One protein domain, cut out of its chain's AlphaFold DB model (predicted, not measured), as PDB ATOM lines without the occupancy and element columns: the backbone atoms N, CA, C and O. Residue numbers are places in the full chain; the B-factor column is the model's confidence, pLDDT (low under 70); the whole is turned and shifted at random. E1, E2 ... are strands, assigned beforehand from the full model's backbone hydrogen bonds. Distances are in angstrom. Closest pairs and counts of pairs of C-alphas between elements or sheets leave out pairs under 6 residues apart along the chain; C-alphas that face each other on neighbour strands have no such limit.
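AT A GLANCE: This is residues 598 to 607 and 615 to 712 of the 712 residues of an uncharacterized protein of Methanosarcinales archaeon (UniProt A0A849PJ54). A strongly twisted four-strand sheet, E3 to E6, is partly face to face with the long hairpin E7 and E8, making a loose sandwich, and the hairpin reaches past the sheet toward a separate pair of strands, E1 and E2. The printed part has 108 residues, with no named helix and eight strands, E1 to E8 along the chain. The class is all strand and each sheet is antiparallel, the largest in the order E3, E4, E5, E6. The whole is loose, with a radius of gyration of the C-alphas of 16.2 A and spans of 56 by 28 by 22 A.

HOW THE PARTS SIT: E3, residues 639 to 643, E4, residues 646 to 653, E5, residues 659 to 666, and E6, residues 669 to 677, form a meander, each strand the antiparallel neighbour of the one before. N 640 and O 648 join E3 to E4 at 2.8 A, N 649 and O 663 E4 to E5 at 2.8 A, and N 662 and O 674 E5 to E6 at 2.9 A, within hydrogen-bond range. E7, residues 681 to 689, and E8, residues 695 to 705, are a hairpin, with N 684 and O 702 at 2.9 A. The closest C-alphas of E6 and E7 are those of Val 676 and Phe 682, 6.3 A apart. E1, residues 598 to 603, and E2, residues 617 to 622, are antiparallel, with N 600 and O 620 at 2.8 A. E1 and E8 are only just apart, at 8.3 A.

IN THESE COORDINATES: E8 is 27.9 A long, E7 25.4 A, E6 23.6 A. C-alpha 639 begins E3 at (-15.904, 15.233, -56.983), and C-alpha 705 ends E8 at (-32.205, 11.587, -56.332).

THE WHOLE: The C-alphas farthest apart, of Asp 615 and Arg 712, are 56.0 A apart. Residues 608 to 614 are not printed; C-alphas 607 and 615 are 13.5 A apart across the cut. E2 to E3 is a long link. Mean pLDDT of the printed part is 71.2; 43 residues are under 70, among them 615 to 631.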
ATOM      1  N   SER A 598     -31.737  30.570 -47.879       43.72
ATOM      2  CA  SER A 598     -32.906  30.177 -47.085       43.72
ATOM      3  C   SER A 598     -32.494  29.942 -45.635       43.72
ATOM      4  O   SER A 598     -31.438  29.375 -45.363       43.72
ATOM      5  N   TYR A 599     -33.343  30.319 -44.687       46.78
ATOM      6  CA  TYR A 599     -33.160  29.975 -43.283       46.78
ATOM      7  C   TYR A 599     -34.247  29.021 -42.823       46.78
ATOM      8  O   TYR A 599     -35.430  29.251 -43.064       46.78
ATOM      9  N   VAL A 600     -33.855  27.960 -42.126       42.66
ATOM     10  CA  VAL A 600     -34.789  27.062 -41.456       42.66
ATOM     11  C   VAL A 600     -34.868  27.466 -39.996       42.66
ATOM     12  O   VAL A 600     -33.879  27.425 -39.268       42.66
ATOM     13  N   VAL A 601     -36.072  27.846 -39.587       46.44
ATOM     14  CA  VAL A 601     -36.429  28.093 -38.196       46.44
ATOM     15  C   VAL A 601     -36.841  26.761 -37.590       46.44
ATOM     16  O   VAL A 601     -37.905  26.219 -37.891       46.44
ATOM     17  N   LEU A 602     -35.989  26.219 -36.738       47.78
ATOM     18  CA  LEU A 602     -36.289  25.034 -35.969       47.78
ATOM     19  C   LEU A 602     -36.866  25.483 -34.621       47.78
ATOM     20  O   LEU A 602     -36.142  25.950 -33.745       47.78
ATOM     21  N   ARG A 603     -38.197  25.404 -34.480       49.44
ATOM     22  CA  ARG A 603     -38.876  25.663 -33.201       49.44
ATOM     23  C   ARG A 603     -38.595  24.511 -32.245       49.44
ATOM     24  O   ARG A 603     -38.932  23.368 -32.568       49.44
ATOM     25  N   ASN A 604     -38.074  24.809 -31.058       40.97
ATOM     26  CA  ASN A 604     -38.152  23.864 -29.955       40.97
ATOM     27  C   ASN A 604     -39.623  23.798 -29.502       40.97
ATOM     28  O   ASN A 604     -40.251  24.814 -29.206       40.97
ATOM     29  N   GLY A 605     -40.239  22.621 -29.596       38.09
ATOM     30  CA  GLY A 605     -41.682  22.468 -29.439       38.09
ATOM     31  C   GLY A 605     -42.148  22.641 -27.993       38.09
ATOM     32  O   GLY A 605     -42.079  21.689 -27.225       38.09
ATOM     33  N   GLY A 606     -42.713  23.806 -27.670       35.53
ATOM     34  CA  GLY A 606     -43.757  23.976 -26.655       35.53
ATOM     35  C   GLY A 606     -45.099  24.145 -27.365       35.53
ATOM     36  O   GLY A 606     -45.423  25.218 -27.868       35.53
ATOM     37  N   ALA A 607     -45.838  23.051 -27.516       35.38
ATOM     38  CA  ALA A 607     -47.103  22.990 -28.237       35.38
ATOM     39  C   ALA A 607     -48.280  23.323 -27.309       35.38
ATOM     40  O   ALA A 607     -49.207  22.527 -27.187       35.38
ATOM     41  N   ASP A 615     -38.385  31.466 -26.275       42.56
ATOM     42  CA  ASP A 615     -37.337  32.248 -26.946       42.56
ATOM     43  C   ASP A 615     -36.283  31.385 -27.669       42.56
ATOM     44  O   ASP A 615     -35.489  31.910 -28.450       42.56
ATOM     45  N   ASP A 616     -36.338  30.054 -27.548       43.03
ATOM     46  CA  ASP A 616     -35.326  29.184 -28.164       43.03
ATOM     47  C   ASP A 616     -35.707  28.793 -29.589       43.03
ATOM     48  O   ASP A 616     -36.230  27.713 -29.897       43.03
ATOM     49  N   ILE A 617     -35.443  29.736 -30.487       47.75
ATOM     50  CA  ILE A 617     -35.563  29.568 -31.924       47.75
ATOM     51  C   ILE A 617     -34.165  29.373 -32.515       47.75
ATOM     52  O   ILE A 617     -33.363  30.302 -32.582       47.75
ATOM     53  N   THR A 618     -33.881  28.170 -33.019       44.78
ATOM     54  CA  THR A 618     -32.635  27.920 -33.756       44.78
ATOM     55  C   THR A 618     -32.832  28.228 -35.233       44.78
ATOM     56  O   THR A 618     -33.691  27.635 -35.887       44.78
ATOM     57  N   ILE A 619     -32.017  29.131 -35.776       48.50
ATOM     58  CA  ILE A 619     -32.033  29.497 -37.195       48.50
ATOM     59  C   ILE A 619     -30.823  28.856 -37.884       48.50
ATOM     60  O   ILE A 619     -29.676  29.166 -37.568       48.50
ATOM     61  N   GLY A 620     -31.076  27.946 -38.825       45.41
ATOM     62  CA  GLY A 620     -30.048  27.313 -39.650       45.41
ATOM     63  C   GLY A 620     -30.048  27.891 -41.059       45.41
ATOM     64  O   GLY A 620     -31.078  27.878 -41.728       45.41
ATOM     65  N   ARG A 621     -28.905  28.383 -41.533       49.25
ATOM     66  CA  ARG A 621     -28.742  28.807 -42.927       49.25
ATOM     67  C   ARG A 621     -28.685  27.592 -43.855       49.25
ATOM     68  O   ARG A 621     -28.045  26.601 -43.514       49.25
ATOM     69  N   VAL A 622     -29.338  27.667 -45.012       51.16
ATOM     70  CA  VAL A 622     -29.352  26.645 -46.069       51.16
ATOM     71  C   VAL A 622     -28.389  27.087 -47.171       51.16
ATOM     72  O   VAL A 622     -28.796  27.790 -48.092       51.16
ATOM     73  N   PRO A 623     -27.108  26.691 -47.096       48.31
ATOM     74  CA  PRO A 623     -26.093  27.127 -48.052       48.31
ATOM     75  C   PRO A 623     -26.264  26.531 -49.459       48.31
ATOM     76  O   PRO A 623     -25.646  27.005 -50.408       48.31
ATOM     77  N   ILE A 624     -27.024  25.436 -49.590       53.88
ATOM     78  CA  ILE A 624     -27.147  24.637 -50.815       53.88
ATOM     79  C   ILE A 624     -28.607  24.181 -50.941       53.88
ATOM     80  O   ILE A 624     -29.079  23.406 -50.109       53.88
ATOM     81  N   ASN A 625     -29.324  24.638 -51.972       53.19
ATOM     82  CA  ASN A 625     -30.719  24.261 -52.227       53.19
ATOM     83  C   ASN A 625     -30.907  23.878 -53.704       53.19
ATOM     84  O   ASN A 625     -31.042  24.748 -54.561       53.19
ATOM     85  N   PHE A 626     -30.901  22.576 -54.012       56.53
ATOM     86  CA  PHE A 626     -31.131  22.108 -55.383       56.53
ATOM     87  C   PHE A 626     -32.614  22.195 -55.724       56.53
ATOM     88  O   PHE A 626     -33.464  21.587 -55.065       56.53
ATOM     89  N   THR A 627     -32.951  22.895 -56.804       51.53
ATOM     90  CA  THR A 627     -34.333  22.876 -57.292       51.53
ATOM     91  C   THR A 627     -34.658  21.506 -57.901       51.53
ATOM     92  O   THR A 627     -33.783  20.798 -58.402       51.53
ATOM     93  N   LYS A 628     -35.946  21.135 -57.971       53.28
ATOM     94  CA  LYS A 628     -36.409  19.870 -58.597       53.28
ATOM     95  C   LYS A 628     -36.020  19.703 -60.082       53.28
ATOM     96  O   LYS A 628     -36.392  18.699 -60.684       53.28
ATOM     97  N   ARG A 629     -35.369  20.701 -60.695       49.56
ATOM     98  CA  ARG A 629     -34.992  20.751 -62.116       49.56
ATOM     99  C   ARG A 629     -33.480  20.667 -62.350       49.56
ATOM    100  O   ARG A 629     -33.075  20.586 -63.508       49.56
ATOM    101  N   GLU A 630     -32.653  20.693 -61.306       59.53
ATOM    102  CA  GLU A 630     -31.199  20.591 -61.450       59.53
ATOM    103  C   GLU A 630     -30.751  19.127 -61.545       59.53
ATOM    104  O   GLU A 630     -31.040  18.304 -60.679       59.53
ATOM    105  N   HIS A 631     -30.033  18.799 -62.623       67.94
ATOM    106  CA  HIS A 631     -29.488  17.469 -62.889       67.94
ATOM    107  C   HIS A 631     -28.003  17.583 -63.233       67.94
ATOM    108  O   HIS A 631     -27.608  18.448 -64.016       67.94
ATOM    109  N   ARG A 632     -27.177  16.672 -62.711       73.81
ATOM    110  CA  ARG A 632     -25.741  16.628 -63.005       73.81
ATOM    111  C   ARG A 632     -25.289  15.204 -63.299       73.81
ATOM    112  O   ARG A 632     -25.641  14.273 -62.584       73.81
ATOM    113  N   MET A 633     -24.487  15.049 -64.351       77.19
ATOM    114  CA  MET A 633     -23.792  13.800 -64.659       77.19
ATOM    115  C   MET A 633     -22.427  13.809 -63.974       77.19
ATOM    116  O   MET A 633     -21.644  14.738 -64.177       77.19
ATOM    117  N   GLN A 634     -22.144  12.779 -63.182       75.56
ATOM    118  CA  GLN A 634     -20.918  12.680 -62.398       75.56
ATOM    119  C   GLN A 634     -20.165  11.401 -62.765       75.56
ATOM    120  O   GLN A 634     -20.758  10.326 -62.851       75.56
ATOM    121  N   TYR A 635     -18.858  11.521 -63.005       79.06
ATOM    122  CA  TYR A 635     -18.011  10.368 -63.277       79.06
ATOM    123  C   TYR A 635     -17.550   9.728 -61.970       79.06
ATOM    124  O   TYR A 635     -17.427  10.372 -60.929       79.06
ATOM    125  N   VAL A 636     -17.272   8.431 -62.041       79.69
ATOM    126  CA  VAL A 636     -16.678   7.702 -60.924       79.69
ATOM    127  C   VAL A 636     -15.327   8.338 -60.581       79.69
ATOM    128  O   VAL A 636     -14.559   8.658 -61.487       79.69
ATOM    129  N   GLN A 637     -15.056   8.539 -59.290       74.88
ATOM    130  CA  GLN A 637     -13.872   9.229 -58.752       74.88
ATOM    131  C   GLN A 637     -13.766  10.729 -59.077       74.88
ATOM    132  O   GLN A 637     -12.754  11.346 -58.743       74.88
ATOM    133  N   SER A 638     -14.788  11.355 -59.675       68.38
ATOM    134  CA  SER A 638     -14.850  12.815 -59.759       68.38
ATOM    135  C   SER A 638     -15.671  13.389 -58.604       68.38
ATOM    136  O   SER A 638     -16.755  12.898 -58.286       68.38
ATOM    137  N   GLY A 639     -15.181  14.469 -57.998       76.81
ATOM    138  CA  GLY A 639     -15.904  15.233 -56.983       76.81
ATOM    139  C   GLY A 639     -16.834  16.277 -57.582       76.81
ATOM    140  O   GLY A 639     -16.505  16.922 -58.579       76.81
ATOM    141  N   TRP A 640     -18.018  16.414 -56.999       77.88
ATOM    142  CA  TRP A 640     -18.881  17.570 -57.164       77.88
ATOM    143  C   TRP A 640     -18.726  18.438 -55.920       77.88
ATOM    144  O   TRP A 640     -19.240  18.101 -54.856       77.88
ATOM    145  N   ASP A 641     -17.979  19.529 -56.071       74.12
ATOM    146  CA  ASP A 641     -17.914  20.592 -55.070       74.12
ATOM    147  C   ASP A 641     -19.284  21.273 -54.986       74.12
ATOM    148  O   ASP A 641     -19.755  21.857 -55.968       74.12
ATOM    149  N   LEU A 642     -19.953  21.090 -53.849       67.69
ATOM    150  CA  LEU A 642     -21.269  21.656 -53.582       67.69
ATOM    151  C   LEU A 642     -21.168  23.064 -52.970       67.69
ATOM    152  O   LEU A 642     -22.199  23.680 -52.726       67.69
ATOM    153  N   GLY A 643     -19.954  23.566 -52.718       57.97
ATOM    154  CA  GLY A 643     -19.709  24.788 -51.960       57.97
ATOM    155  C   GLY A 643     -19.619  24.534 -50.452       57.97
ATOM    156  O   GLY A 643     -19.995  23.478 -49.942       57.97
ATOM    157  N   TYR A 644     -19.087  25.511 -49.710       54.84
ATOM    158  CA  TYR A 644     -18.991  25.476 -48.238       54.84
ATOM    159  C   TYR A 644     -18.259  24.255 -47.659       54.84
ATOM    160  O   TYR A 644     -18.602  23.758 -46.584       54.84
ATOM    161  N   GLY A 645     -17.265  23.752 -48.398       62.41
ATOM    162  CA  GLY A 645     -16.478  22.583 -48.011       62.41
ATOM    163  C   GLY A 645     -17.181  21.248 -48.253       62.41
ATOM    164  O   GLY A 645     -16.563  20.204 -48.044       62.41
ATOM    165  N   TYR A 646     -18.439  21.247 -48.709       76.38
ATOM    166  CA  TYR A 646     -19.166  20.025 -49.024       76.38
ATOM    167  C   TYR A 646     -18.763  19.475 -50.389       76.38
ATOM    168  O   TYR A 646     -18.762  20.174 -51.400       76.38
ATOM    169  N   LEU A 647     -18.471  18.181 -50.428       80.75
ATOM    170  CA  LEU A 647     -18.050  17.478 -51.625       80.75
ATOM    171  C   LEU A 647     -18.836  16.176 -51.744       80.75
ATOM    172  O   LEU A 647     -18.752  15.306 -50.873       80.75
ATOM    173  N   LEU A 648     -19.577  16.045 -52.841       87.06
ATOM    174  CA  LEU A 648     -20.297  14.830 -53.194       87.06
ATOM    175  C   LEU A 648     -19.495  14.033 -54.225       87.06
ATOM    176  O   LEU A 648     -19.127  14.547 -55.283       87.06
ATOM    177  N   GLN A 649     -19.234  12.765 -53.944       89.75
ATOM    178  CA  GLN A 649     -18.471  11.880 -54.811       89.75
ATOM    179  C   GLN A 649     -19.258  10.622 -55.143       89.75
ATOM    180  O   GLN A 649     -19.851   9.986 -54.277       89.75
ATOM    181  N   ILE A 650     -19.205  10.234 -56.417       89.75
ATOM    182  CA  ILE A 650     -19.559   8.879 -56.831       89.75
ATOM    183  C   ILE A 650     -18.266   8.079 -56.815       89.75
ATOM    184  O   ILE A 650     -17.416   8.232 -57.695       89.75
ATOM    185  N   THR A 651     -18.074   7.271 -55.783       88.31
ATOM    186  CA  THR A 651     -16.816   6.542 -55.587       88.31
ATOM    187  C   THR A 651     -16.778   5.281 -56.439       88.31
ATOM    188  O   THR A 651     -15.735   4.966 -57.012       88.31
ATOM    189  N   GLU A 652     -17.922   4.608 -56.595       88.12
ATOM    190  CA  GLU A 652     -18.067   3.382 -57.381       88.12
ATOM    191  C   GLU A 652     -19.460   3.260 -58.018       88.12
ATOM    192  O   GLU A 652     -20.441   3.834 -57.546       88.12
ATOM    193  N   VAL A 653     -19.558   2.456 -59.080       89.00
ATOM    194  CA  VAL A 653     -20.830   1.981 -59.646       89.00
ATOM    195  C   VAL A 653     -20.797   0.466 -59.754       89.00
ATOM    196  O   VAL A 653     -19.745  -0.130 -60.009       89.00
ATOM    197  N   ASP A 654     -21.947  -0.172 -59.556       87.69
ATOM    198  CA  ASP A 654     -22.027  -1.628 -59.589       87.69
ATOM    199  C   ASP A 654     -21.755  -2.205 -60.988       87.69
ATOM    200  O   ASP A 654     -21.726  -1.513 -62.010       87.69
ATOM    201  N   LEU A 655     -21.535  -3.524 -61.053       84.50
ATOM    202  CA  LEU A 655     -21.115  -4.154 -62.302       84.50
ATOM    203  C   LEU A 655     -22.182  -4.103 -63.412       84.50
ATOM    204  O   LEU A 655     -21.852  -4.283 -64.587       84.50
ATOM    205  N   VAL A 656     -23.440  -3.874 -63.043       83.94
ATOM    206  CA  VAL A 656     -24.593  -3.860 -63.950       83.94
ATOM    207  C   VAL A 656     -24.958  -2.429 -64.371       83.94
ATOM    208  O   VAL A 656     -25.663  -2.260 -65.359       83.94
ATOM    209  N   GLY A 657     -24.444  -1.406 -63.678       80.88
ATOM    210  CA  GLY A 657     -24.740  -0.001 -63.934       80.88
ATOM    211  C   GLY A 657     -26.115   0.430 -63.425       80.88
ATOM    212  O   GLY A 657     -26.769   1.214 -64.090       80.88
ATOM    213  N   ARG A 658     -26.585  -0.101 -62.288       87.00
ATOM    214  CA  ARG A 658     -27.898   0.237 -61.695       87.00
ATOM    215  C   ARG A 658     -27.817   0.778 -60.271       87.00
ATOM    216  O   ARG A 658     -28.844   1.134 -59.695       87.00
ATOM    217  N   ARG A 659     -26.623   0.800 -59.675       91.00
ATOM    218  CA  ARG A 659     -26.390   1.309 -58.316       91.00
ATOM    219  C   ARG A 659     -25.088   2.093 -58.267       91.00
ATOM    220  O   ARG A 659     -24.118   1.708 -58.922       91.00
ATOM    221  N   ALA A 660     -25.068   3.146 -57.464       90.88
ATOM    222  CA  ALA A 660     -23.897   3.978 -57.225       90.88
ATOM    223  C   ALA A 660     -23.572   4.006 -55.728       90.88
ATOM    224  O   ALA A 660     -24.481   4.072 -54.903       90.88
ATOM    225  N   LEU A 661     -22.283   3.952 -55.384       91.88
ATOM    226  CA  LEU A 661     -21.804   4.290 -54.049       91.88
ATOM    227  C   LEU A 661     -21.589   5.803 -54.008       91.88
ATOM    228  O   LEU A 661     -20.741   6.339 -54.726       91.88
ATOM    229  N   VAL A 662     -22.415   6.473 -53.214       92.62
ATOM    230  CA  VAL A 662     -22.452   7.927 -53.083       92.62
ATOM    231  C   VAL A 662     -21.851   8.297 -51.738       92.62
ATOM    232  O   VAL A 662     -22.269   7.773 -50.710       92.62
ATOM    233  N   GLU A 663     -20.888   9.209 -51.751       94.06
ATOM    234  CA  GLU A 663     -20.229   9.733 -50.562       94.06
ATOM    235  C   GLU A 663     -20.444  11.243 -50.480       94.06
ATOM    236  O   GLU A 663     -20.104  11.976 -51.408       94.06
ATOM    237  N   LEU A 664     -21.002  11.710 -49.366       91.50
ATOM    238  CA  LEU A 664     -21.045  13.120 -49.004       91.50
ATOM    239  C   LEU A 664     -19.982  13.372 -47.940       91.50
ATOM    240  O   LEU A 664     -19.969  12.727 -46.889       91.50
ATOM    241  N   SER A 665     -19.117  14.343 -48.192       88.12
ATOM    242  CA  SER A 665     -18.069  14.768 -47.268       88.12
ATOM    243  C   SER A 665     -18.132  16.273 -47.035       88.12
ATOM    244  O   SER A 665     -18.673  17.003 -47.861       88.12
ATOM    245  N   LYS A 666     -17.594  16.731 -45.904       82.81
ATOM    246  CA  LYS A 666     -17.376  18.143 -45.592       82.81
ATOM    247  C   LYS A 666     -15.941  18.334 -45.129       82.81
ATOM    248  O   LYS A 666     -15.484  17.614 -44.242       82.81
ATOM    249  N   ASP A 667     -15.223  19.256 -45.759       77.25
ATOM    250  CA  ASP A 667     -13.830  19.593 -45.451       77.25
ATOM    251  C   ASP A 667     -12.914  18.353 -45.428       77.25
ATOM    252  O   ASP A 667     -12.032  18.195 -44.583       77.25
ATOM    253  N   GLY A 668     -13.170  17.422 -46.353       80.06
ATOM    254  CA  GLY A 668     -12.447  16.153 -46.477       80.06
ATOM    255  C   GLY A 668     -12.856  15.060 -45.481       80.06
ATOM    256  O   GLY A 668     -12.313  13.958 -45.551       80.06
ATOM    257  N   SER A 669     -13.810  15.318 -44.581       88.00
ATOM    258  CA  SER A 669     -14.367  14.322 -43.656       88.00
ATOM    259  C   SER A 669     -15.667  13.741 -44.202       88.00
ATOM    260  O   SER A 669     -16.599  14.482 -44.511       88.00
ATOM    261  N   VAL A 670     -15.758  12.415 -44.308       91.75
ATOM    262  CA  VAL A 670     -16.973  11.736 -44.783       91.75
ATOM    263  C   VAL A 670     -18.097  11.903 -43.760       91.75
ATOM    264  O   VAL A 670     -17.954  11.495 -42.609       91.75
ATOM    265  N   LEU A 671     -19.209  12.501 -44.192       90.62
ATOM    266  CA  LEU A 671     -20.417  12.692 -43.388       90.62
ATOM    267  C   LEU A 671     -21.379  11.517 -43.537       90.62
ATOM    268  O   LEU A 671     -21.920  11.028 -42.549       90.62
ATOM    269  N   HIS A 672     -21.591  11.067 -44.776       93.44
ATOM    270  CA  HIS A 672     -22.507   9.974 -45.092       93.44
ATOM    271  C   HIS A 672     -22.055   9.242 -46.351       93.44
ATOM    272  O   HIS A 672     -21.551   9.861 -47.287       93.44
ATOM    273  N   CYS A 673     -22.232   7.925 -46.379       93.00
ATOM    274  CA  CYS A 673     -21.848   7.088 -47.510       93.00
ATOM    275  C   CYS A 673     -22.851   5.945 -47.668       93.00
ATOM    276  O   CYS A 673     -23.094   5.191 -46.723       93.00
ATOM    277  N   GLU A 674     -23.449   5.822 -48.851       94.31
ATOM    278  CA  GLU A 674     -24.549   4.888 -49.083       94.31
ATOM    279  C   GLU A 674     -24.577   4.370 -50.524       94.31
ATOM    280  O   GLU A 674     -24.231   5.074 -51.474       94.31
ATOM    281  N   VAL A 675     -25.007   3.114 -50.694       93.25
ATOM    282  CA  VAL A 675     -25.256   2.528 -52.016       93.25
ATOM    283  C   VAL A 675     -26.701   2.791 -52.424       93.25
ATOM    284  O   VAL A 675     -27.607   2.101 -51.955       93.25
ATOM    285  N   VAL A 676     -26.897   3.702 -53.369       92.75
ATOM    286  CA  VAL A 676     -28.221   4.144 -53.822       92.75
ATOM    287  C   VAL A 676     -28.526   3.553 -55.194       92.75
ATOM    288  O   VAL A 676     -27.673   3.554 -56.091       92.75
ATOM    289  N   ALA A 677     -29.720   2.975 -55.355       91.69
ATOM    290  CA  ALA A 677     -30.145   2.438 -56.640       91.69
ATOM    291  C   ALA A 677     -30.644   3.540 -57.581       91.69
ATOM    292  O   ALA A 677     -31.076   4.616 -57.169       91.69
ATOM    293  N   GLU A 678     -30.610   3.242 -58.873       90.12
ATOM    294  CA  GLU A 678     -31.270   4.038 -59.899       90.12
ATOM    295  C   GLU A 678     -32.749   4.292 -59.545       90.12
ATOM    296  O   GLU A 678     -33.509   3.365 -59.258       90.12
ATOM    297  N   GLY A 679     -33.152   5.562 -59.574       85.62
ATOM    298  CA  GLY A 679     -34.479   6.057 -59.217       85.62
ATOM    299  C   GLY A 679     -34.665   6.407 -57.736       85.62
ATOM    300  O   GLY A 679     -35.646   7.085 -57.410       85.62
ATOM    301  N   GLU A 680     -33.754   5.997 -56.850       92.75
ATOM    302  CA  GLU A 680     -33.852   6.204 -55.399       92.75
ATOM    303  C   GLU A 680     -33.203   7.514 -54.930       92.75
ATOM    304  O   GLU A 680     -32.593   8.260 -55.703       92.75
ATOM    305  N   ILE A 681     -33.408   7.824 -53.649       89.31
ATOM    306  CA  ILE A 681     -32.983   9.063 -53.009       89.31
ATOM    307  C   ILE A 681     -31.876   8.750 -52.000       89.31
ATOM    308  O   ILE A 681     -32.030   7.877 -51.154       89.31
ATOM    309  N   PHE A 682     -30.773   9.481 -52.103       89.81
ATOM    310  CA  PHE A 682     -29.740   9.600 -51.089       89.81
ATOM    311  C   PHE A 682     -30.170  10.663 -50.077       89.81
ATOM    312  O   PHE A 682     -30.358  11.820 -50.459       89.81
ATOM    313  N   THR A 683     -30.296  10.293 -48.805       88.69
ATOM    314  CA  THR A 683     -30.725  11.207 -47.740       88.69
ATOM    315  C   THR A 683     -29.712  11.182 -46.601       88.69
ATOM    316  O   THR A 683     -29.336  10.115 -46.123       88.69
ATOM    317  N   TYR A 684     -29.299  12.356 -46.128       87.75
ATOM    318  CA  TYR A 684     -28.483  12.501 -44.927       87.75
ATOM    319  C   TYR A 684     -29.280  13.233 -43.845       87.75
ATOM    320  O   TYR A 684     -29.640  14.405 -43.990       87.75
ATOM    321  N   ASN A 685     -29.539  12.516 -42.751       83.62
ATOM    322  CA  ASN A 685     -30.158  13.049 -41.544       83.62
ATOM    323  C   ASN A 685     -29.104  13.183 -40.447       83.62
ATOM    324  O   ASN A 685     -28.267  12.298 -40.276       83.62
ATOM    325  N   THR A 686     -29.175  14.253 -39.660       79.19
ATOM    326  CA  THR A 686     -28.253  14.481 -38.546       79.19
ATOM    327  C   THR A 686     -28.955  15.095 -37.336       79.19
ATOM    328  O   THR A 686     -30.156  15.372 -37.363       79.19
ATOM    329  N   THR A 687     -28.211  15.244 -36.244       76.94
ATOM    330  CA  THR A 687     -28.667  15.948 -35.042       76.94
ATOM    331  C   THR A 687     -28.080  17.346 -35.045       76.94
ATOM    332  O   THR A 687     -26.867  17.503 -35.169       76.94
ATOM    333  N   ILE A 688     -28.935  18.354 -34.907       65.81
ATOM    334  CA  ILE A 688     -28.520  19.753 -34.798       65.81
ATOM    335  C   ILE A 688     -28.592  20.132 -33.326       65.81
ATOM    336  O   ILE A 688     -29.590  19.857 -32.666       65.81
ATOM    337  N   THR A 689     -27.514  20.710 -32.807       57.50
ATOM    338  CA  THR A 689     -27.469  21.245 -31.444       57.50
ATOM    339  C   THR A 689     -27.380  22.754 -31.544       57.50
ATOM    340  O   THR A 689     -26.548  23.253 -32.304       57.50
ATOM    341  N   ASP A 690     -28.248  23.461 -30.834       50.84
ATOM    342  CA  ASP A 690     -28.172  24.912 -30.745       50.84
ATOM    343  C   ASP A 690     -27.057  25.360 -29.787       50.84
ATOM    344  O   ASP A 690     -26.306  24.554 -29.230       50.84
ATOM    345  N   LYS A 691     -26.918  26.675 -29.618       40.91
ATOM    346  CA  LYS A 691     -25.829  27.283 -28.835       40.91
ATOM    347  C   LYS A 691     -26.029  27.145 -27.330       40.91
ATOM    348  O   LYS A 691     -25.074  27.302 -26.575       40.91
ATOM    349  N   GLU A 692     -27.246  26.827 -26.914       42.16
ATOM    350  CA  GLU A 692     -27.640  26.633 -25.523       42.16
ATOM    351  C   GLU A 692     -27.622  25.146 -25.133       42.16
ATOM    352  O   GLU A 692     -27.727  24.790 -23.959       42.16
ATOM    353  N   GLY A 693     -27.367  24.269 -26.109       47.28
ATOM    354  CA  GLY A 693     -27.235  22.832 -25.926       47.28
ATOM    355  C   GLY A 693     -28.531  22.059 -26.166       47.28
ATOM    356  O   GLY A 693     -28.569  20.855 -25.891       47.28
ATOM    357  N   HIS A 694     -29.582  22.692 -26.694       52.47
ATOM    358  CA  HIS A 694     -30.788  21.989 -27.113       52.47
ATOM    359  C   HIS A 694     -30.513  21.189 -28.378       52.47
ATOM    360  O   HIS A 694     -29.878  21.661 -29.318       52.47
ATOM    361  N   THR A 695     -30.991  19.948 -28.404       54.03
ATOM    362  CA  THR A 695     -30.712  19.010 -29.495       54.03
ATOM    363  C   THR A 695     -31.984  18.666 -30.249       54.03
ATOM    364  O   THR A 695     -32.991  18.260 -29.669       54.03
ATOM    365  N   MET A 696     -31.920  18.774 -31.572       55.78
ATOM    366  CA  MET A 696     -32.955  18.325 -32.488       55.78
ATOM    367  C   MET A 696     -32.440  17.158 -33.307       55.78
ATOM    368  O   MET A 696     -31.516  17.284 -34.109       55.78
ATOM    369  N   ASN A 697     -33.049  16.001 -33.079       72.06
ATOM    370  CA  ASN A 697     -32.647  14.744 -33.689       72.06
ATOM    371  C   ASN A 697     -33.372  14.521 -35.022       72.06
ATOM    372  O   ASN A 697     -34.522  14.924 -35.185       72.06
ATOM    373  N   ASN A 698     -32.730  13.782 -35.932       71.44
ATOM    374  CA  ASN A 698     -33.307  13.333 -37.205       71.44
ATOM    375  C   ASN A 698     -33.723  14.477 -38.156       71.44
ATOM    376  O   ASN A 698     -34.748  14.391 -38.832       71.44
ATOM    377  N   VAL A 699     -32.917  15.538 -38.223       67.81
ATOM    378  CA  VAL A 699     -33.105  16.630 -39.185       67.81
ATOM    379  C   VAL A 699     -32.489  16.228 -40.522       67.81
ATOM    380  O   VAL A 699     -31.292  15.943 -40.589       67.81
ATOM    381  N   THR A 700     -33.285  16.202 -41.589       73.88
ATOM    382  CA  THR A 700     -32.789  15.997 -42.956       73.88
ATOM    383  C   THR A 700     -32.046  17.241 -43.429       73.88
ATOM    384  O   THR A 700     -32.648  18.303 -43.557       73.88
ATOM    385  N   VAL A 701     -30.742  17.112 -43.681       73.25
ATOM    386  CA  VAL A 701     -29.863  18.229 -44.078       73.25
ATOM    387  C   VAL A 701     -29.384  18.133 -45.526       73.25
ATOM    388  O   VAL A 701     -28.894  19.116 -46.072       73.25
ATOM    389  N   PHE A 702     -29.522  16.966 -46.163       79.50
ATOM    390  CA  PHE A 702     -29.229  16.790 -47.583       79.50
ATOM    391  C   PHE A 702     -30.103  15.691 -48.184       79.50
ATOM    392  O   PHE A 702     -30.255  14.620 -47.591       79.50
ATOM    393  N   GLU A 703     -30.635  15.938 -49.379       83.62
ATOM    394  CA  GLU A 703     -31.394  14.960 -50.149       83.62
ATOM    395  C   GLU A 703     -31.066  15.082 -51.647       83.62
ATOM    396  O   GLU A 703     -31.058  16.180 -52.199       83.62
ATOM    397  N   MET A 704     -30.810  13.958 -52.322       84.62
ATOM    398  CA  MET A 704     -30.556  13.922 -53.765       84.62
ATOM    399  C   MET A 704     -31.110  12.645 -54.395       84.62
ATOM    400  O   MET A 704     -30.871  11.547 -53.909       84.62
ATOM    401  N   ARG A 705     -31.773  12.754 -55.549       86.56
ATOM    402  CA  ARG A 705     -32.205  11.587 -56.332       86.56
ATOM    403  C   ARG A 705     -31.124  11.121 -57.311       86.56
ATOM    404  O   ARG A 705     -30.664  11.910 -58.134       86.56
ATOM    405  N   ILE A 706     -30.809   9.824 -57.316       88.50
ATOM    406  CA  ILE A 706     -30.021   9.189 -58.383       88.50
ATOM    407  C   ILE A 706     -30.964   8.865 -59.536       88.50
ATOM    408  O   ILE A 706     -31.667   7.862 -59.509       88.50
ATOM    409  N   ALA A 707     -31.028   9.745 -60.533       85.19
ATOM    410  CA  ALA A 707     -31.966   9.582 -61.641       85.19
ATOM    411  C   ALA A 707     -31.635   8.356 -62.511       85.19
ATOM    412  O   ALA A 707     -32.508   7.522 -62.722       85.19
ATOM    413  N   GLU A 708     -30.386   8.243 -62.973       86.00
ATOM    414  CA  GLU A 708     -29.906   7.189 -63.878       86.00
ATOM    415  C   GLU A 708     -28.425   6.876 -63.591       86.00
ATOM    416  O   GLU A 708     -27.665   7.766 -63.196       86.00
ATOM    417  N   VAL A 709     -27.997   5.623 -63.790       87.88
ATOM    418  CA  VAL A 709     -26.591   5.193 -63.654       87.88
ATOM    419  C   VAL A 709     -26.127   4.596 -64.981       87.88
ATOM    420  O   VAL A 709     -26.790   3.742 -65.561       87.88
ATOM    421  N   PHE A 710     -24.969   5.038 -65.474       76.25
ATOM    422  CA  PHE A 710     -24.425   4.586 -66.754       76.25
ATOM    423  C   PHE A 710     -23.051   3.956 -66.576       76.25
ATOM    424  O   PHE A 710     -22.140   4.554 -66.006       76.25
ATOM    425  N   ARG A 711     -22.883   2.754 -67.131       72.50
ATOM    426  CA  ARG A 711     -21.605   2.047 -67.193       72.50
ATOM    427  C   ARG A 711     -21.301   1.712 -68.648       72.50
ATOM    428  O   ARG A 711     -22.145   1.127 -69.324       72.50
ATOM    429  N   ARG A 712     -20.124   2.114 -69.129       59.94
ATOM    430  CA  ARG A 712     -19.663   1.823 -70.490       59.94
ATOM    431  C   ARG A 712     -18.677   0.667 -70.511       59.94
ATOM    432  O   ARG A 712     -17.853   0.596 -69.573       59.94
TER     433      ARG A 712